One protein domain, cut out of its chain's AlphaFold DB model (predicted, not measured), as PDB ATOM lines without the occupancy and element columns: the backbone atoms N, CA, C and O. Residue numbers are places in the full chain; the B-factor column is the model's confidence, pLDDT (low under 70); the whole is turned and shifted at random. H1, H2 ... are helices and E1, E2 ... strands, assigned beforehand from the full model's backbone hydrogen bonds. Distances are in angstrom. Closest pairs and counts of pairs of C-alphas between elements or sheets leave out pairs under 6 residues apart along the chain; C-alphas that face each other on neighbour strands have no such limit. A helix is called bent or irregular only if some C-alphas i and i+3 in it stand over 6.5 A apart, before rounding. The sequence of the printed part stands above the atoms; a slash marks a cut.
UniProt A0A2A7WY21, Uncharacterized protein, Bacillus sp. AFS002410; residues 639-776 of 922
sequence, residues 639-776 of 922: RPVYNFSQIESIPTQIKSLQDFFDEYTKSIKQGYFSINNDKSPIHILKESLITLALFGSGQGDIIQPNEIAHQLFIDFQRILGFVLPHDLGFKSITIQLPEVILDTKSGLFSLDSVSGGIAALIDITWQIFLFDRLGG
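Overview. This is residues 639 to 776 of the 922 residues of an uncharacterized protein of Bacillus sp. AFS002410 (UniProt A0A2A7WY21). Four mostly crossed helices make the main body, with H2 near its middle and H1 running antiparallel beside the first half of H2. A small sheet, E1 E2 E3, sits on the side of H2 away from H1, covered on one face by H2 and H3, while H4 packs on H3 with its residues 761 to 769 and meets the first residues of H1, 657 to 661, with its own last part, residues 767 to 774. The printed part has 138 residues, with named elements in the order H1 H2 H3 E1 E2 E3 H4; the sheet, in the order E1, E2, E3, is antiparallel, and the class is mostly helix. It is compact, with a radius of gyration of the C-alphas of 14.6 A and spans of 45 by 35 by 34 A.

Along the chain. Residues 639 to 656 hold no named element. H1 is residues 657 to 673, 24.3 A long, with C-alpha 657 at (-39.455, 15.723, -5.737). H2 is residues 681 to 697, 24.6 A long; it is neither bent nor irregular, but only just: C-alphas 694 and 697 are 6.2 A apart. H3, residues 707 to 723, is 24.3 A long. The strands are E1, residues 730 to 736, 16.9 A; E2, residues 739 to 744, 15.7 A; and E3, residues 747 to 750, 10.2 A, with C-alpha 747 at (-68.068, 13.316, -16.227). H4, residues 756 to 774, is 27.5 A long and ends with C-alpha 774 at (-38.709, 21.942, -3.275).

Arrangement. E1, E2 and E3 form a meander, each strand the antiparallel neighbour of the one before. N 734 and O 741 of E1 and E2 are within hydrogen-bond range at 2.8 A, as are N 742 and O 749 of E2 and E3, also 2.8 A. H2 and H3 are on the same face, two layers. H2 is over E1 and E2 at a height over the sheet of 9.3 A, across the strands at 84 degrees to E1 on the local plane; its closest C-alphas to E2 are Lys 686 and Val 740, 6.2 A. H3 is over E1, slantwise to it at 39 degrees on a local plane that rests on only just enough C-alphas, 6; the closest are Gln 717 and Ser 732, 6.1 A. H2 and H3 touch at a steep tilt of 52 degrees, opposite ways, closest at the C-alphas of Gly 696 and His 710, 3.7 A. H1 and H2 are a helical hairpin at a shallow tilt of 11 degrees; H2 touches H1 with residues 681 to 688 alone, closest at the C-alphas of Ser 667 and Pro 681, 5.9 A. H4 touches H1 at a steep tilt of 45 degrees, closest at the C-alphas of Phe 661 and Leu 770, 6.1 A, and touches H3, closest at those of Leu 720 and Thr 765, 6.8 A. H1 and H3 are apart. In H1, H2, H3 and H4 every O i to N i+4 pair is within hydrogen-bond range.

Size, cuts and confidence. The two C-alphas farthest apart are those of Phe 673 and Asp 701, 46.1 A. The printed part has no cut, and no link between named elements is long. The mean pLDDT of the printed part is 80.6; 27 residues are under 70, among them residues 671 to 678 and 697 to 704.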
ATOM      1  N   ARG A 639     -45.752  25.614 -25.841       73.69
ATOM      2  CA  ARG A 639     -45.985  24.454 -24.981       73.69
ATOM      3  C   ARG A 639     -46.203  23.203 -25.831       73.69
ATOM      4  O   ARG A 639     -46.832  23.293 -26.889       73.69
ATOM      5  N   PRO A 640     -45.702  22.040 -25.396       65.25
ATOM      6  CA  PRO A 640     -45.933  20.793 -26.105       65.25
ATOM      7  C   PRO A 640     -47.418  20.420 -26.054       65.25
ATOM      8  O   PRO A 640     -48.067  20.520 -25.013       65.25
ATOM      9  N   VAL A 641     -47.956  19.974 -27.189       65.06
ATOM     10  CA  VAL A 641     -49.334  19.474 -27.274       65.06
ATOM     11  C   VAL A 641     -49.436  18.155 -26.505       65.06
ATOM     12  O   VAL A 641     -48.552  17.301 -26.609       65.06
ATOM     13  N   TYR A 642     -50.509  17.978 -25.731       67.81
ATOM     14  CA  TYR A 642     -50.787  16.713 -25.052       67.81
ATOM     15  C   TYR A 642     -51.189  15.678 -26.107       67.81
ATOM     16  O   TYR A 642     -52.308  15.689 -26.614       67.81
ATOM     17  N   ASN A 643     -50.252  14.805 -26.467       65.88
ATOM     18  CA  ASN A 643     -50.528  13.617 -27.264       65.88
ATOM     19  C   ASN A 643     -50.795  12.446 -26.325       65.88
ATOM     20  O   ASN A 643     -50.135  12.330 -25.293       65.88
ATOM     21  N   PHE A 644     -51.720  11.564 -26.715       72.00
ATOM     22  CA  PHE A 644     -51.966  10.341 -25.962       72.00
ATOM     23  C   PHE A 644     -50.669   9.541 -25.811       72.00
ATOM     24  O   PHE A 644     -49.999   9.232 -26.801       72.00
ATOM     25  N   SER A 645     -50.329   9.203 -24.570       68.38
ATOM     26  CA  SER A 645     -49.159   8.389 -24.252       68.38
ATOM     27  C   SER A 645     -49.507   7.417 -23.138       68.38
ATOM     28  O   SER A 645     -49.640   7.810 -21.975       68.38
ATOM     29  N   GLN A 646     -49.636   6.143 -23.497       70.06
ATOM     30  CA  GLN A 646     -49.871   5.086 -22.528       70.06
ATOM     31  C   GLN A 646     -48.632   4.902 -21.643       70.06
ATOM     32  O   GLN A 646     -47.495   4.961 -22.112       70.06
ATOM     33  N   ILE A 647     -48.849   4.681 -20.349       78.56
ATOM     34  CA  ILE A 647     -47.767   4.390 -19.408       78.56
ATOM     35  C   ILE A 647     -47.474   2.893 -19.469       78.56
ATOM     36  O   ILE A 647     -48.308   2.073 -19.089       78.56
ATOM     37  N   GLU A 648     -46.293   2.549 -19.978       72.88
ATOM     38  CA  GLU A 648     -45.874   1.159 -20.199       72.88
ATOM     39  C   GLU A 648     -45.434   0.459 -18.907       72.88
ATOM     40  O   GLU A 648     -45.631  -0.743 -18.744       72.88
ATOM     41  N   SER A 649     -44.845   1.207 -17.970       73.75
ATOM     42  CA  SER A 649     -44.392   0.684 -16.681       73.75
ATOM     43  C   SER A 649     -44.534   1.731 -15.582       73.75
ATOM     44  O   SER A 649     -44.313   2.920 -15.802       73.75
ATOM     45  N   ILE A 650     -44.935   1.280 -14.393       68.69
ATOM     46  CA  ILE A 650     -45.051   2.130 -13.209       68.69
ATOM     47  C   ILE A 650     -43.747   1.997 -12.416       68.69
ATOM     48  O   ILE A 650     -43.338   0.866 -12.132       68.69
ATOM     49  N   PRO A 651     -43.102   3.109 -12.030       68.19
ATOM     50  CA  PRO A 651     -41.920   3.069 -11.184       68.19
ATOM     51  C   PRO A 651     -42.182   2.295  -9.892       68.19
ATOM     52  O   PRO A 651     -43.150   2.546  -9.177       68.19
ATOM     53  N   THR A 652     -41.288   1.363  -9.565       67.19
ATOM     54  CA  THR A 652     -41.352   0.569  -8.326       67.19
ATOM     55  C   THR A 652     -40.778   1.306  -7.116       67.19
ATOM     56  O   THR A 652     -40.840   0.800  -5.998       67.19
ATOM     57  N   GLN A 653     -40.227   2.503  -7.326       67.94
ATOM     58  CA  GLN A 653     -39.658   3.363  -6.298       67.94
ATOM     59  C   GLN A 653     -40.207   4.782  -6.447       67.94
ATOM     60  O   GLN A 653     -40.369   5.283  -7.561       67.94
ATOM     61  N   ILE A 654     -40.469   5.434  -5.314       70.19
ATOM     62  CA  ILE A 654     -40.849   6.847  -5.283       70.19
ATOM     63  C   ILE A 654     -39.605   7.666  -5.616       70.19
ATOM     64  O   ILE A 654     -38.648   7.686  -4.840       70.19
ATOM     65  N   LYS A 655     -39.628   8.339  -6.767       78.62
ATOM     66  CA  LYS A 655     -38.629   9.347  -7.138       78.62
ATOM     67  C   LYS A 655     -38.692  10.521  -6.155       78.62
ATOM     68  O   LYS A 655     -39.760  10.821  -5.609       78.62
ATOM     69  N   SER A 656     -37.568  11.193  -5.907       81.19
ATOM     70  CA  SER A 656     -37.602  12.413  -5.096       81.19
ATOM     71  C   SER A 656     -38.351  13.529  -5.841       81.19
ATOM     72  O   SER A 656     -38.478  13.504  -7.065       81.19
ATOM     73  N   LEU A 657     -38.846  14.537  -5.114       79.62
ATOM     74  CA  LEU A 657     -39.455  15.723  -5.737       79.62
ATOM     75  C   LEU A 657     -38.506  16.409  -6.730       79.62
ATOM     76  O   LEU A 657     -38.955  16.903  -7.762       79.62
ATOM     77  N   GLN A 658     -37.208  16.416  -6.418       81.06
ATOM     78  CA  GLN A 658     -36.174  16.982  -7.279       81.06
ATOM     79  C   GLN A 658     -36.065  16.187  -8.583       81.06
ATOM     80  O   GLN A 658     -36.056  16.781  -9.654       81.06
ATOM     81  N   ASP A 659     -36.089  14.854  -8.502       83.81
ATOM     82  CA  ASP A 659     -36.034  13.989  -9.684       83.81
ATOM     83  C   ASP A 659     -37.266  14.177 -10.581       83.81
ATOM     84  O   ASP A 659     -37.123  14.277 -11.800       83.81
ATOM     85  N   PHE A 660     -38.469  14.277  -9.995       82.38
ATOM     86  CA  PHE A 660     -39.691  14.573 -10.755       82.38
ATOM     87  C   PHE A 660     -39.588  15.914 -11.487       82.38
ATOM     88  O   PHE A 660     -39.951  16.011 -12.661       82.38
ATOM     89  N   PHE A 661     -39.080  16.942 -10.805       83.94
ATOM     90  CA  PHE A 661     -38.892  18.264 -11.387       83.94
ATOM     91  C   PHE A 661     -37.840  18.265 -12.505       83.94
ATOM     92  O   PHE A 661     -38.087  18.822 -13.579       83.94
ATOM     93  N   ASP A 662     -36.693  17.628 -12.281       83.88
ATOM     94  CA  ASP A 662     -35.585  17.594 -13.234       83.88
ATOM     95  C   ASP A 662     -35.947  16.792 -14.490       83.88
ATOM     96  O   ASP A 662     -35.662  17.240 -15.603       83.88
ATOM     97  N   GLU A 663     -36.632  15.653 -14.347       83.69
ATOM     98  CA  GLU A 663     -37.106  14.844 -15.478       83.69
ATOM     99  C   GLU A 663     -38.139  15.609 -16.316       83.69
ATOM    100  O   GLU A 663     -38.022  15.674 -17.546       83.69
ATOM    101  N   TYR A 664     -39.100  16.264 -15.654       84.25
ATOM    102  CA  TYR A 664     -40.115  17.079 -16.320       84.25
ATOM    103  C   TYR A 664     -39.489  18.260 -17.073       84.25
ATOM    104  O   TYR A 664     -39.703  18.441 -18.273       84.25
ATOM    105  N   THR A 665     -38.649  19.035 -16.383       80.06
ATOM    106  CA  THR A 665     -37.975  20.211 -16.947       80.06
ATOM    107  C   THR A 665     -37.041  19.823 -18.088       80.06
ATOM    108  O   THR A 665     -36.955  20.537 -19.090       80.06
ATOM    109  N   LYS A 666     -36.357  18.679 -17.981       82.38
ATOM    110  CA  LYS A 666     -35.521  18.140 -19.056       82.38
ATOM    111  C   LYS A 666     -36.350  17.825 -20.300       82.38
ATOM    112  O   LYS A 666     -35.930  18.224 -21.381       82.38
ATOM    113  N   SER A 667     -37.518  17.194 -20.160       79.81
ATOM    114  CA  SER A 667     -38.409  16.902 -21.297       79.81
ATOM    115  C   SER A 667     -38.909  18.175 -21.993       79.81
ATOM    116  O   SER A 667     -38.892  18.254 -23.225       79.81
ATOM    117  N   ILE A 668     -39.255  19.215 -21.221       76.56
ATOM    118  CA  ILE A 668     -39.637  20.533 -21.758       76.56
ATOM    119  C   ILE A 668     -38.467  21.184 -22.506       76.56
ATOM    120  O   ILE A 668     -38.622  21.602 -23.654       76.56
ATOM    121  N   LYS A 669     -37.275  21.232 -21.894       74.00
ATOM    122  CA  LYS A 669     -36.075  21.813 -22.523       74.00
ATOM    123  C   LYS A 669     -35.679  21.051 -23.790       74.00
ATOM    124  O   LYS A 669     -35.363  21.678 -24.796       74.00
ATOM    125  N   GLN A 670     -35.724  19.720 -23.775       71.44
ATOM    126  CA  GLN A 670     -35.417  18.909 -24.954       71.44
ATOM    127  C   GLN A 670     -36.426  19.144 -26.080       71.44
ATOM    128  O   GLN A 670     -35.989  19.346 -27.206       71.44
ATOM    129  N   GLY A 671     -37.726  19.238 -25.779       67.00
ATOM    130  CA  GLY A 671     -38.748  19.557 -26.783       67.00
ATOM    131  C   GLY A 671     -38.637  20.976 -27.354       67.00
ATOM    132  O   GLY A 671     -39.038  21.214 -28.489       67.00
ATOM    133  N   TYR A 672     -38.069  21.916 -26.591       64.88
ATOM    134  CA  TYR A 672     -37.825  23.288 -27.044       64.88
ATOM    135  C   TYR A 672     -36.563  23.418 -27.922       64.88
ATOM    136  O   TYR A 672     -36.540  24.233 -28.841       64.88
ATOM    137  N   PHE A 673     -35.516  22.621 -27.664       63.78
ATOM    138  CA  PHE A 673     -34.225  22.712 -28.367       63.78
ATOM    139  C   PHE A 673     -33.938  21.572 -29.376       63.78
ATOM    140  O   PHE A 673     -32.980  21.695 -30.138       63.78
ATOM    141  N   SER A 674     -34.705  20.471 -29.407       54.41
ATOM    142  CA  SER A 674     -34.427  19.272 -30.227       54.41
ATOM    143  C   SER A 674     -35.699  18.494 -30.635       54.41
ATOM    144  O   SER A 674     -36.727  18.570 -29.972       54.41
ATOM    145  N   ILE A 675     -35.642  17.726 -31.737       49.06
ATOM    146  CA  ILE A 675     -36.809  17.044 -32.358       49.06
ATOM    147  C   ILE A 675     -37.065  15.628 -31.790       49.06
ATOM    148  O   ILE A 675     -38.170  15.106 -31.926       49.06
ATOM    149  N   ASN A 676     -36.091  15.012 -31.110       47.56
ATOM    150  CA  ASN A 676     -36.228  13.646 -30.588       47.56
ATOM    151  C   ASN A 676     -36.411  13.642 -29.066       47.56
ATOM    152  O   ASN A 676     -35.438  13.766 -28.324       47.56
ATOM    153  N   ASN A 677     -37.655  13.459 -28.620       56.81
ATOM    154  CA  ASN A 677     -37.997  13.194 -27.223       56.81
ATOM    155  C   ASN A 677     -38.408  11.727 -27.052       56.81
ATOM    156  O   ASN A 677     -39.342  11.277 -27.713       56.81
ATOM    157  N   ASP A 678     -37.772  11.019 -26.115       57.78
ATOM    158  CA  ASP A 678     -38.143   9.640 -25.755       57.78
ATOM    159  C   ASP A 678     -39.443   9.584 -24.928       57.78
ATOM    160  O   ASP A 678     -40.209   8.629 -25.032       57.78
ATOM    161  N   LYS A 679     -39.723  10.617 -24.113       70.50
ATOM    162  CA  LYS A 679     -40.939  10.732 -23.285       70.50
ATOM    163  C   LYS A 679     -41.528  12.142 -23.339       70.50
ATOM    164  O   LYS A 679     -40.812  13.134 -23.175       70.50
ATOM    165  N   SER A 680     -42.844  12.230 -23.533       79.19
ATOM    166  CA  SER A 680     -43.578  13.498 -23.527       79.19
ATOM    167  C   SER A 680     -43.756  14.042 -22.096       79.19
ATOM    168  O   SER A 680     -43.816  13.262 -21.141       79.19
ATOM    169  N   PRO A 681     -43.905  15.364 -21.904       82.44
ATOM    170  CA  PRO A 681     -44.156  15.934 -20.577       82.44
ATOM    171  C   PRO A 681     -45.437  15.405 -19.926       82.44
ATOM    172  O   PRO A 681     -45.468  15.160 -18.723       82.44
ATOM    173  N   ILE A 682     -46.480  15.154 -20.724       84.50
ATOM    174  CA  ILE A 682     -47.730  14.557 -20.240       84.50
ATOM    175  C   ILE A 682     -47.523  13.133 -19.706       84.50
ATOM    176  O   ILE A 682     -48.075  12.783 -18.664       84.50
ATOM    177  N   HIS A 683     -46.654  12.343 -20.343       86.50
ATOM    178  CA  HIS A 683     -46.278  11.021 -19.848       86.50
ATOM    179  C   HIS A 683     -45.618  11.114 -18.466       86.50
ATOM    180  O   HIS A 683     -46.017  10.403 -17.545       86.50
ATOM    181  N   ILE A 684     -44.664  12.038 -18.293       86.25
ATOM    182  CA  ILE A 684     -43.954  12.248 -17.017       86.25
ATOM    183  C   ILE A 684     -44.917  12.739 -15.928       86.25
ATOM    184  O   ILE A 684     -44.864  12.259 -14.794       86.25
ATOM    185  N   LEU A 685     -45.833  13.657 -16.261       89.38
ATOM    186  CA  LEU A 685     -46.887  14.121 -15.352       89.38
ATOM    187  C   LEU A 685     -47.746  12.950 -14.863       89.38
ATOM    188  O   LEU A 685     -47.941  12.787 -13.657       89.38
ATOM    189  N   LYS A 686     -48.239  12.114 -15.785       89.19
ATOM    190  CA  LYS A 686     -49.060  10.951 -15.436       89.19
ATOM    191  C   LYS A 686     -48.291   9.954 -14.567       89.19
ATOM    192  O   LYS A 686     -48.813   9.532 -13.536       89.19
ATOM    193  N   GLU A 687     -47.055   9.626 -14.946       88.12
ATOM    194  CA  GLU A 687     -46.164   8.733 -14.190       88.12
ATOM    195  C   GLU A 687     -45.980   9.241 -12.749       88.12
ATOM    196  O   GLU A 687     -46.108   8.477 -11.786       88.12
ATOM    197  N   SER A 688     -45.784  10.554 -12.592       89.06
ATOM    198  CA  SER A 688     -45.629  11.214 -11.291       89.06
ATOM    199  C   SER A 688     -46.899  11.130 -10.445       89.06
ATOM    200  O   SER A 688     -46.843  10.720  -9.286       89.06
ATOM    201  N   LEU A 689     -48.061  11.459 -11.019       90.31
ATOM    202  CA  LEU A 689     -49.343  11.434 -10.305       90.31
ATOM    203  C   LEU A 689     -49.734  10.021  -9.866       90.31
ATOM    204  O   LEU A 689     -50.210   9.835  -8.745       90.31
ATOM    205  N   ILE A 690     -49.497   9.024 -10.720       88.94
ATOM    206  CA  ILE A 690     -49.722   7.614 -10.392       88.94
ATOM    207  C   ILE A 690     -48.806   7.173  -9.253       88.94
ATOM    208  O   ILE A 690     -49.283   6.566  -8.293       88.94
ATOM    209  N   THR A 691     -47.517   7.510  -9.327       86.69
ATOM    210  CA  THR A 691     -46.543   7.176  -8.280       86.69
ATOM    211  C   THR A 691     -46.954   7.799  -6.943       86.69
ATOM    212  O   THR A 691     -47.053   7.097  -5.937       86.69
ATOM    213  N   LEU A 692     -47.284   9.094  -6.924       87.81
ATOM    214  CA  LEU A 692     -47.711   9.781  -5.702       87.81
ATOM    215  C   LEU A 692     -48.978   9.163  -5.094       87.81
ATOM    216  O   LEU A 692     -49.053   8.995  -3.878       87.81
ATOM    217  N   ALA A 693     -49.955   8.783  -5.920       87.31
ATOM    218  CA  ALA A 693     -51.186   8.169  -5.440       87.31
ATOM    219  C   ALA A 693     -50.965   6.752  -4.885       87.31
ATOM    220  O   ALA A 693     -51.431   6.455  -3.784       87.31
ATOM    221  N   LEU A 694     -50.243   5.894  -5.618       85.06
ATOM    222  CA  LEU A 694     -50.025   4.488  -5.251       85.06
ATOM    223  C   LEU A 694     -49.265   4.343  -3.938       85.06
ATOM    224  O   LEU A 694     -49.675   3.582  -3.060       85.06
ATOM    225  N   PHE A 695     -48.170   5.084  -3.796       80.75
ATOM    226  CA  PHE A 695     -47.365   5.031  -2.585       80.75
ATOM    227  C   PHE A 695     -47.922   5.921  -1.471       80.75
ATOM    228  O   PHE A 695     -47.633   5.679  -0.304       80.75
ATOM    229  N   GLY A 696     -48.737   6.926  -1.805       78.50
ATOM    230  CA  GLY A 696     -49.347   7.828  -0.834       78.50
ATOM    231  C   GLY A 696     -50.395   7.151   0.045       78.50
ATOM    232  O   GLY A 696     -50.293   7.187   1.267       78.50
ATOM    233  N   SER A 697     -51.406   6.514  -0.552       67.25
ATOM    234  CA  SER A 697     -52.486   5.885   0.226       67.25
ATOM    235  C   SER A 697     -52.089   4.557   0.881       67.25
ATOM    236  O   SER A 697     -52.809   4.083   1.760       67.25
ATOM    237  N   GLY A 698     -50.981   3.947   0.438       58.69
ATOM    238  CA  GLY A 698     -50.661   2.545   0.712       58.69
ATOM    239  C   GLY A 698     -51.655   1.588   0.032       58.69
ATOM    240  O   GLY A 698     -52.787   1.955  -0.295       58.69
ATOM    241  N   GLN A 699     -51.250   0.339  -0.201       53.28
ATOM    242  CA  GLN A 699     -52.160  -0.750  -0.593       53.28
ATOM    243  C   GLN A 699     -52.380  -1.671   0.615       53.28
ATOM    244  O   GLN A 699     -51.738  -2.711   0.749       53.28
ATOM    245  N   GLY A 700     -53.277  -1.270   1.520       50.84
ATOM    246  CA  GLY A 700     -53.587  -2.037   2.734       50.84
ATOM    247  C   GLY A 700     -52.385  -2.200   3.677       50.84
ATOM    248  O   GLY A 700     -51.485  -1.367   3.679       50.84
ATOM    249  N   ASP A 701     -52.350  -3.293   4.447       45.31
ATOM    250  CA  ASP A 701     -51.269  -3.602   5.407       45.31
ATOM    251  C   ASP A 701     -49.941  -4.043   4.738       45.31
ATOM    252  O   ASP A 701     -49.001  -4.441   5.424       45.31
ATOM    253  N   ILE A 702     -49.856  -4.024   3.398       54.78
ATOM    254  CA  ILE A 702     -48.768  -4.649   2.617       54.78
ATOM    255  C   ILE A 702     -47.699  -3.631   2.188       54.78
ATOM    256  O   ILE A 702     -46.511  -3.945   2.201       54.78
ATOM    257  N   ILE A 703     -48.102  -2.412   1.815       61.66
ATOM    258  CA  ILE A 703     -47.190  -1.319   1.447       61.66
ATOM    259  C   ILE A 703     -47.400  -0.201   2.456       61.66
ATOM    260  O   ILE A 703     -48.507   0.331   2.550       61.66
ATOM    261  N   GLN A 704     -46.344   0.161   3.189       62.91
ATOM    262  CA  GLN A 704     -46.436   1.265   4.136       62.91
ATOM    263  C   GLN A 704     -46.789   2.560   3.390       62.91
ATOM    264  O   GLN A 704     -46.106   2.901   2.419       62.91
ATOM    265  N   PRO A 705     -47.850   3.270   3.811       75.75
ATOM    266  CA  PRO A 705     -48.233   4.523   3.187       75.75
ATOM    267  C   PRO A 705     -47.127   5.557   3.392       75.75
ATOM    268  O   PRO A 705     -46.600   5.727   4.491       75.75
ATOM    269  N   ASN A 706     -46.788   6.270   2.326       81.38
ATOM    270  CA  ASN A 706     -45.918   7.427   2.397       81.38
ATOM    271  C   ASN A 706     -46.779   8.684   2.563       81.38
ATOM    272  O   ASN A 706     -47.332   9.216   1.599       81.38
ATOM    273  N   GLU A 707     -46.864   9.181   3.796       81.25
ATOM    274  CA  GLU A 707     -47.666  10.363   4.129       81.25
ATOM    275  C   GLU A 707     -47.264  11.607   3.320       81.25
ATOM    276  O   GLU A 707     -48.127  12.400   2.944       81.25
ATOM    277  N   ILE A 708     -45.977  11.756   2.981       82.12
ATOM    278  CA  ILE A 708     -45.478  12.878   2.171       82.12
ATOM    279  C   ILE A 708     -46.035  12.780   0.747       82.12
ATOM    280  O   ILE A 708     -46.563  13.761   0.226       82.12
ATOM    281  N   ALA A 709     -45.972  11.598   0.128       82.56
ATOM    282  CA  ALA A 709     -46.512  11.373  -1.214       82.56
ATOM    283  C   ALA A 709     -48.036  11.575  -1.260       82.56
ATOM    284  O   ALA A 709     -48.551  12.213  -2.183       82.56
ATOM    285  N   HIS A 710     -48.750  11.112  -0.226       85.19
ATOM    286  CA  HIS A 710     -50.186  11.347  -0.087       85.19
ATOM    287  C   HIS A 710     -50.504  12.839  -0.014       85.19
ATOM    288  O   HIS A 710     -51.360  13.338  -0.748       85.19
ATOM    289  N   GLN A 711     -49.781  13.567   0.838       86.00
ATOM    290  CA  GLN A 711     -49.990  14.995   1.019       86.00
ATOM    291  C   GLN A 711     -49.703  15.778  -0.265       86.00
ATOM    292  O   GLN A 711     -50.477  16.669  -0.610       86.00
ATOM    293  N   LEU A 712     -48.644  15.423  -1.000       88.44
ATOM    294  CA  LEU A 712     -48.315  16.037  -2.289       88.44
ATOM    295  C   LEU A 712     -49.428  15.836  -3.320       88.44
ATOM    296  O   LEU A 712     -49.819  16.794  -3.984       88.44
ATOM    297  N   PHE A 713     -49.979  14.624  -3.419       90.38
ATOM    298  CA  PHE A 713     -51.086  14.334  -4.332       90.38
ATOM    299  C   PHE A 713     -52.340  15.158  -3.996       90.38
ATOM    300  O   PHE A 713     -52.905  15.818  -4.870       90.38
ATOM    301  N   ILE A 714     -52.744  15.175  -2.720       90.19
ATOM    302  CA  ILE A 714     -53.924  15.923  -2.258       90.19
ATOM    303  C   ILE A 714     -53.725  17.436  -2.409       90.19
ATOM    304  O   ILE A 714     -54.652  18.155  -2.795       90.19
ATOM    305  N   ASP A 715     -52.532  17.945  -2.104       90.12
ATOM    306  CA  ASP A 715     -52.227  19.367  -2.240       90.12
ATOM    307  C   ASP A 715     -52.247  19.810  -3.701       90.12
ATOM    308  O   ASP A 715     -52.819  20.862  -3.994       90.12
ATOM    309  N   PHE A 716     -51.698  19.004  -4.615       93.19
ATOM    310  CA  PHE A 716     -51.769  19.298  -6.043       93.19
ATOM    311  C   PHE A 716     -53.219  19.338  -6.534       93.19
ATOM    312  O   PHE A 716     -53.611  20.302  -7.186       93.19
ATOM    313  N   GLN A 717     -54.050  18.357  -6.158       92.69
ATOM    314  CA  GLN A 717     -55.481  18.369  -6.489       92.69
ATOM    315  C   GLN A 717     -56.183  19.630  -5.968       92.69
ATOM    316  O   GLN A 717     -56.985  20.230  -6.681       92.69
ATOM    317  N   ARG A 718     -55.875  20.052  -4.735       91.38
ATOM    318  CA  ARG A 718     -56.456  21.265  -4.142       91.38
ATOM    319  C   ARG A 718     -56.050  22.515  -4.921       91.38
ATOM    320  O   ARG A 718     -56.912  23.332  -5.227       91.38
ATOM    321  N   ILE A 719     -54.762  22.651  -5.239       91.81
ATOM    322  CA  ILE A 719     -54.227  23.783  -6.006       91.81
ATOM    323  C   ILE A 719     -54.839  23.818  -7.402       91.81
ATOM    324  O   ILE A 719     -55.300  24.867  -7.849       91.81
ATOM    325  N   LEU A 720     -54.936  22.665  -8.058       92.06
ATOM    326  CA  LEU A 720     -55.549  22.565  -9.372       92.06
ATOM    327  C   LEU A 720     -57.027  22.989  -9.349       92.06
ATOM    328  O   LEU A 720     -57.489  23.634 -10.285       92.06
ATOM    329  N   GLY A 721     -57.744  22.718  -8.255       89.00
ATOM    330  CA  GLY A 721     -59.108  23.205  -8.047       89.00
ATOM    331  C   GLY A 721     -59.240  24.728  -7.907       89.00
ATOM    332  O   GLY A 721     -60.322  25.246  -8.174       89.00
ATOM    333  N   PHE A 722     -58.175  25.444  -7.525       85.94
ATOM    334  CA  PHE A 722     -58.145  26.913  -7.546       85.94
ATOM    335  C   PHE A 722     -57.802  27.472  -8.928       85.94
ATOM    336  O   PHE A 722     -58.284  28.544  -9.282       85.94
ATOM    337  N   VAL A 723     -56.957  26.776  -9.699       88.94
ATOM    338  CA  VAL A 723     -56.485  27.268 -11.002       88.94
ATOM    339  C   VAL A 723     -57.468  26.967 -12.131       88.94
ATOM    340  O   VAL A 723     -57.676  27.819 -12.997       88.94
ATOM    341  N   LEU A 724     -58.087  25.784 -12.132       90.38
ATOM    342  CA  LEU A 724     -59.028  25.388 -13.176       90.38
ATOM    343  C   LEU A 724     -60.337  26.201 -13.122       90.38
ATOM    344  O   LEU A 724     -60.793  26.565 -12.038       90.38
ATOM    345  N   PRO A 725     -60.995  26.442 -14.275       85.88
ATOM    346  CA  PRO A 725     -62.245  27.197 -14.323       85.88
ATOM    347  C   PRO A 725     -63.362  26.513 -13.528       85.88
ATOM    348  O   PRO A 725     -63.553  25.298 -13.628       85.88
ATOM    349  N   HIS A 726     -64.163  27.292 -12.795       84.38
ATOM    350  CA  HIS A 726     -65.279  26.759 -12.003       84.38
ATOM    351  C   HIS A 726     -66.333  26.030 -12.851       84.38
ATOM    352  O   HIS A 726     -66.899  25.032 -12.392       84.38
ATOM    353  N   ASP A 727     -66.541  26.472 -14.092       83.31
ATOM    354  CA  ASP A 727     -67.503  25.891 -15.036       83.31
ATOM    355  C   ASP A 727     -67.126  24.479 -15.489       83.31
ATOM    356  O   ASP A 727     -68.006  23.667 -15.775       83.31
ATOM    357  N   LEU A 728     -65.831  24.138 -15.458       85.50
ATOM    358  CA  LEU A 728     -65.376  22.761 -15.672       85.50
ATOM    359  C   LEU A 728     -65.944  21.830 -14.588       85.50
ATOM    360  O   LEU A 728     -66.112  20.635 -14.808       85.50
ATOM    361  N   GLY A 729     -66.241  22.360 -13.398       87.69
ATOM    362  CA  GLY A 729     -66.779  21.587 -12.287       87.69
ATOM    363  C   GLY A 729     -65.803  20.530 -11.776       87.69
ATOM    364  O   GLY A 729     -66.247  19.444 -11.407       87.69
ATOM    365  N   PHE A 730     -64.500  20.820 -11.788       92.88
ATOM    366  CA  PHE A 730     -63.462  19.929 -11.267       92.88
ATOM    367  C   PHE A 730     -63.747  19.524  -9.811       92.88
ATOM    368  O   PHE A 730     -64.082  20.367  -8.975       92.88
ATOM    369  N   LYS A 731     -63.627  18.226  -9.515       90.56
ATOM    370  CA  LYS A 731     -63.810  17.658  -8.171       90.56
ATOM    371  C   LYS A 731     -62.514  17.063  -7.637       90.56
ATOM    372  O   LYS A 731     -62.117  17.376  -6.519       90.56
ATOM    373  N   SER A 732     -61.882  16.189  -8.420       92.31
ATOM    374  CA  SER A 732     -60.678  15.462  -8.017       92.31
ATOM    375  C   SER A 732     -59.973  14.821  -9.210       92.31
ATOM    376  O   SER A 732     -60.531  14.691 -10.296       92.31
ATOM    377  N   ILE A 733     -58.744  14.368  -8.982       93.12
ATOM    378  CA  ILE A 733     -58.012  13.461  -9.876       93.12
ATOM    379  C   ILE A 733     -58.156  12.028  -9.353       93.12
ATOM    380  O   ILE A 733     -57.828  11.753  -8.199       93.12
ATOM    381  N   THR A 734     -58.590  11.107 -10.201       89.62
ATOM    382  CA  THR A 734     -58.719   9.684  -9.885       89.62
ATOM    383  C   THR A 734     -57.706   8.894 -10.701       89.62
ATOM    384  O   THR A 734     -57.587   9.087 -11.907       89.62
ATOM    385  N   ILE A 735     -56.978   7.984 -10.058       88.88
ATOM    386  CA  ILE A 735     -56.043   7.094 -10.751       88.88
ATOM    387  C   ILE A 735     -56.766   5.798 -11.120       88.88
ATOM    388  O   ILE A 735     -57.222   5.068 -10.241       88.88
ATOM    389  N   GLN A 736     -56.871   5.520 -12.418       86.62
ATOM    390  CA  GLN A 736     -57.405   4.276 -12.973       86.62
ATOM    391  C   GLN A 736     -56.311   3.644 -13.827       86.62
ATOM    392  O   GLN A 736     -56.265   3.878 -15.028       86.62
ATOM    393  N   LEU A 737     -55.394   2.898 -13.198       79.69
ATOM    394  CA  LEU A 737     -54.190   2.389 -13.864       79.69
ATOM    395  C   LEU A 737     -54.489   1.748 -15.235       79.69
ATOM    396  O   LEU A 737     -55.401   0.923 -15.315       79.69
ATOM    397  N   PRO A 738     -53.706   2.069 -16.285       79.62
ATOM    398  CA  PRO A 738     -52.523   2.947 -16.307       79.62
ATOM    399  C   PRO A 738     -52.838   4.445 -16.522       79.62
ATOM    400  O   PRO A 738     -51.945   5.223 -16.841       79.62
ATOM    401  N   GLU A 739     -54.091   4.866 -16.368       86.00
ATOM    402  CA  GLU A 739     -54.572   6.205 -16.706       86.00
ATOM    403  C   GLU A 739     -54.797   7.123 -15.494       86.00
ATOM    404  O   GLU A 739     -55.101   6.704 -14.371       86.00
ATOM    405  N   VAL A 740     -54.687   8.425 -15.765       90.25
ATOM    406  CA  VAL A 740     -55.030   9.508 -14.837       90.25
ATOM    407  C   VAL A 740     -56.311  10.168 -15.330       90.25
ATOM    408  O   VAL A 740     -56.371  10.641 -16.464       90.25
ATOM    409  N   ILE A 741     -57.332  10.203 -14.478       91.81
ATOM    410  CA  ILE A 741     -58.680  10.664 -14.811       91.81
ATOM    411  C   ILE A 741     -58.993  11.951 -14.041       91.81
ATOM    412  O   ILE A 741     -58.872  11.987 -12.817       91.81
ATOM    413  N   LEU A 742     -59.450  12.998 -14.727       92.06
ATOM    414  CA  LEU A 742     -60.110  14.137 -14.092       92.06
ATOM    415  C   LEU A 742     -61.583  13.806 -13.833       92.06
ATOM    416  O   LEU A 742     -62.346  13.568 -14.771       92.06
ATOM    417  N   ASP A 743     -61.993  13.849 -12.566       91.94
ATOM    418  CA  ASP A 743     -63.399  13.830 -12.165       91.94
ATOM    419  C   ASP A 743     -63.948  15.256 -12.156       91.94
ATOM    420  O   ASP A 743     -63.477  16.136 -11.427       91.94
ATOM    421  N   THR A 744     -64.963  15.472 -12.982       90.19
ATOM    422  CA  THR A 744     -65.660  16.745 -13.117       90.19
ATOM    423  C   THR A 744     -67.165  16.561 -12.911       90.19
ATOM    424  O   THR A 744     -67.694  15.448 -12.862       90.19
ATOM    425  N   LYS A 745     -67.918  17.658 -12.795       85.00
ATOM    426  CA  LYS A 745     -69.392  17.611 -12.764       85.00
ATOM    427  C   LYS A 745     -69.981  17.027 -14.052       85.00
ATOM    428  O   LYS A 745     -71.002  16.354 -13.973       85.00
ATOM    429  N   SER A 746     -69.331  17.253 -15.194       80.44
ATOM    430  CA  SER A 746     -69.756  16.760 -16.511       80.44
ATOM    431  C   SER A 746     -69.410  15.297 -16.786       80.44
ATOM    432  O   SER A 746     -69.985  14.709 -17.698       80.44
ATOM    433  N   GLY A 747     -68.488  14.700 -16.026       85.50
ATOM    434  CA  GLY A 747     -68.068  13.316 -16.227       85.50
ATOM    435  C   GLY A 747     -66.602  13.068 -15.890       85.50
ATOM    436  O   GLY A 747     -65.907  13.933 -15.351       85.50
ATOM    437  N   LEU A 748     -66.152  11.858 -16.210       87.88
ATOM    438  CA  LEU A 748     -64.771  11.414 -16.053       87.88
ATOM    439  C   LEU A 748     -64.035  11.578 -17.386       87.88
ATOM    440  O   LEU A 748     -64.485  11.045 -18.400       87.88
ATOM    441  N   PHE A 749     -62.910  12.287 -17.382       88.12
ATOM    442  CA  PHE A 749     -62.105  12.543 -18.580       88.12
ATOM    443  C   PHE A 749     -60.681  12.042 -18.371       88.12
ATOM    444  O   PHE A 749     -60.091  12.317 -17.327       88.12
ATOM    445  N   SER A 750     -60.100  11.343 -19.353       88.69
ATOM    446  CA  SER A 750     -58.653  11.077 -19.313       88.69
ATOM    447  C   SER A 750     -57.902  12.404 -19.389       88.69
ATOM    448  O   SER A 750     -58.305  13.309 -20.128       88.69
ATOM    449  N   LEU A 751     -56.800  12.508 -18.650       87.81
ATOM    450  CA  LEU A 751     -55.910  13.664 -18.679       87.81
ATOM    451  C   LEU A 751     -55.403  13.979 -20.101       87.81
ATOM    452  O   LEU A 751     -55.176  15.142 -20.408       87.81
ATOM    453  N   ASP A 752     -55.321  12.982 -20.990       83.62
ATOM    454  CA  ASP A 752     -54.915  13.172 -22.396       83.62
ATOM    455  C   ASP A 752     -56.040  13.726 -23.282       83.62
ATOM    456  O   ASP A 752     -55.792  14.197 -24.387       83.62
ATOM    457  N   SER A 753     -57.291  13.654 -22.819       84.19
ATOM    458  CA  SER A 753     -58.475  14.086 -23.577       84.19
ATOM    459  C   SER A 753     -58.895  15.529 -23.289       84.19
ATOM    460  O   SER A 753     -59.878  16.015 -23.852       84.19
ATOM    461  N   VAL A 754     -58.181  16.218 -22.395       85.62
ATOM    462  CA  VAL A 754     -58.497  17.604 -22.041       85.62
ATOM    463  C   VAL A 754     -58.172  18.544 -23.203       85.62
ATOM    464  O   VAL A 754     -57.234  18.329 -23.967       85.62
ATOM    465  N   SER A 755     -58.950  19.619 -23.340       84.50
ATOM    466  CA  SER A 755     -58.666  20.642 -24.353       84.50
ATOM    467  C   SER A 755     -57.299  21.296 -24.118       84.50
ATOM    468  O   SER A 755     -56.846  21.403 -22.976       84.50
ATOM    469  N   GLY A 756     -56.671  21.801 -25.185       82.19
ATOM    470  CA  GLY A 756     -55.343  22.423 -25.108       82.19
ATOM    471  C   GLY A 756     -55.243  23.548 -24.071       82.19
ATOM    472  O   GLY A 756     -54.222  23.673 -23.400       82.19
ATOM    473  N   GLY A 757     -56.322  24.310 -23.862       85.56
ATOM    474  CA  GLY A 757     -56.342  25.353 -22.838       85.56
ATOM    475  C   GLY A 757     -56.307  24.808 -21.406       85.56
ATOM    476  O   GLY A 757     -55.583  25.329 -20.566       85.56
ATOM    477  N   ILE A 758     -57.029  23.719 -21.127       88.81
ATOM    478  CA  ILE A 758     -57.000  23.059 -19.812       88.81
ATOM    479  C   ILE A 758     -55.660  22.349 -19.585       88.81
ATOM    480  O   ILE A 758     -55.108  22.441 -18.491       88.81
ATOM    481  N   ALA A 759     -55.107  21.709 -20.619       87.44
ATOM    482  CA  ALA A 759     -53.767  21.121 -20.577       87.44
ATOM    483  C   ALA A 759     -52.706  22.162 -20.183       87.44
ATOM    484  O   ALA A 759     -51.901  21.913 -19.290       87.44
ATOM    485  N   ALA A 760     -52.753  23.355 -20.785       87.06
ATOM    486  CA  ALA A 760     -51.848  24.453 -20.454       87.06
ATOM    487  C   ALA A 760     -51.962  24.905 -18.987       87.06
ATOM    488  O   ALA A 760     -50.943  25.158 -18.347       87.06
ATOM    489  N   LEU A 761     -53.177  24.978 -18.431       90.31
ATOM    490  CA  LEU A 761     -53.369  25.313 -17.014       90.31
ATOM    491  C   LEU A 761     -52.779  24.245 -16.090       90.31
ATOM    492  O   LEU A 761     -52.119  24.587 -15.109       90.31
ATOM    493  N   ILE A 762     -53.015  22.966 -16.394       91.06
ATOM    494  CA  ILE A 762     -52.480  21.841 -15.616       91.06
ATOM    495  C   ILE A 762     -50.950  21.858 -15.652       91.06
ATOM    496  O   ILE A 762     -50.325  21.718 -14.605       91.06
ATOM    497  N   ASP A 763     -50.368  22.087 -16.830       88.12
ATOM    498  CA  ASP A 763     -48.924  22.187 -17.043       88.12
ATOM    499  C   ASP A 763     -48.290  23.321 -16.215       88.12
ATOM    500  O   ASP A 763     -47.436  23.062 -15.364       88.12
ATOM    501  N   ILE A 764     -48.776  24.560 -16.374       90.25
ATOM    502  CA  ILE A 764     -48.305  25.722 -15.596       90.25
ATOM    503  C   ILE A 764     -48.396  25.431 -14.094       90.25
ATOM    504  O   ILE A 764     -47.444  25.658 -13.345       90.25
ATOM    505  N   THR A 765     -49.536  24.896 -13.655       92.31
ATOM    506  CA  THR A 765     -49.780  24.604 -12.240       92.31
ATOM    507  C   THR A 765     -48.827  23.535 -11.722       92.31
ATOM    508  O   THR A 765     -48.306  23.676 -10.619       92.31
ATOM    509  N   TRP A 766     -48.579  22.478 -12.498       91.62
ATOM    510  CA  TRP A 766     -47.694  21.383 -12.115       91.62
ATOM    511  C   TRP A 766     -46.245  21.839 -11.966       91.62
ATOM    512  O   TRP A 766     -45.613  21.527 -10.956       91.62
ATOM    513  N   GLN A 767     -45.736  22.625 -12.919       90.19
ATOM    514  CA  GLN A 767     -44.363  23.132 -12.861       90.19
ATOM    515  C   GLN A 767     -44.148  24.035 -11.640       90.19
ATOM    516  O   GLN A 767     -43.183  23.842 -10.896       90.19
ATOM    517  N   ILE A 768     -45.069  24.978 -11.394       91.69
ATOM    518  CA  ILE A 768     -44.987  25.875 -10.231       91.69
ATOM    519  C   ILE A 768     -45.134  25.070  -8.933       91.69
ATOM    520  O   ILE A 768     -44.376  25.292  -7.992       91.69
ATOM    521  N   PHE A 769     -46.058  24.105  -8.889       92.19
ATOM    522  CA  PHE A 769     -46.289  23.261  -7.717       92.19
ATOM    523  C   PHE A 769     -45.063  22.431  -7.331       92.19
ATOM    524  O   PHE A 769     -44.687  22.410  -6.158       92.19
ATOM    525  N   LEU A 770     -44.441  21.745  -8.297       87.94
ATOM    526  CA  LEU A 770     -43.242  20.953  -8.030       87.94
ATOM    527  C   LEU A 770     -42.129  21.839  -7.472       87.94
ATOM    528  O   LEU A 770     -41.537  21.489  -6.453       87.94
ATOM    529  N   PHE A 771     -41.898  23.001  -8.087       87.62
ATOM    530  CA  PHE A 771     -40.851  23.918  -7.647       87.62
ATOM    531  C   PHE A 771     -41.131  24.506  -6.255       87.62
ATOM    532  O   PHE A 771     -40.243  24.524  -5.405       87.62
ATOM    533  N   ASP A 772     -42.375  24.901  -5.976       87.88
ATOM    534  CA  ASP A 772     -42.813  25.375  -4.654       87.88
ATOM    535  C   ASP A 772     -42.546  24.349  -3.547       87.88
ATOM    536  O   ASP A 772     -42.110  24.687  -2.441       87.88
ATOM    537  N   ARG A 773     -42.749  23.064  -3.850       86.06
ATOM    538  CA  ARG A 773     -42.544  21.971  -2.894       86.06
ATOM    539  C   ARG A 773     -41.077  21.617  -2.653       86.06
ATOM    540  O   ARG A 773     -40.792  21.042  -1.603       86.06
ATOM    541  N   LEU A 774     -40.157  22.009  -3.537       81.25
ATOM    542  CA  LEU A 774     -38.709  21.942  -3.275       81.25
ATOM    543  C   LEU A 774     -38.273  22.964  -2.207       81.25
ATOM    544  O   LEU A 774     -37.277  22.748  -1.515       81.25
ATOM    545  N   GLY A 775     -39.074  24.015  -2.000       69.56
ATOM    546  CA  GLY A 775     -38.960  24.967  -0.899       69.56
ATOM    547  C   GLY A 775     -38.218  26.265  -1.236       69.56
ATOM    548  O   GLY A 775     -37.373  26.330  -2.123       69.56
ATOM    549  N   GLY A 776     -38.522  27.307  -0.453       66.19
ATOM    550  CA  GLY A 776     -37.983  28.666  -0.605       66.19
ATOM    551  C   GLY A 776     -38.915  29.600  -1.384       66.19
ATOM    552  O   GLY A 776     -39.832  29.142  -2.051       66.19
TER     553      GLY A 776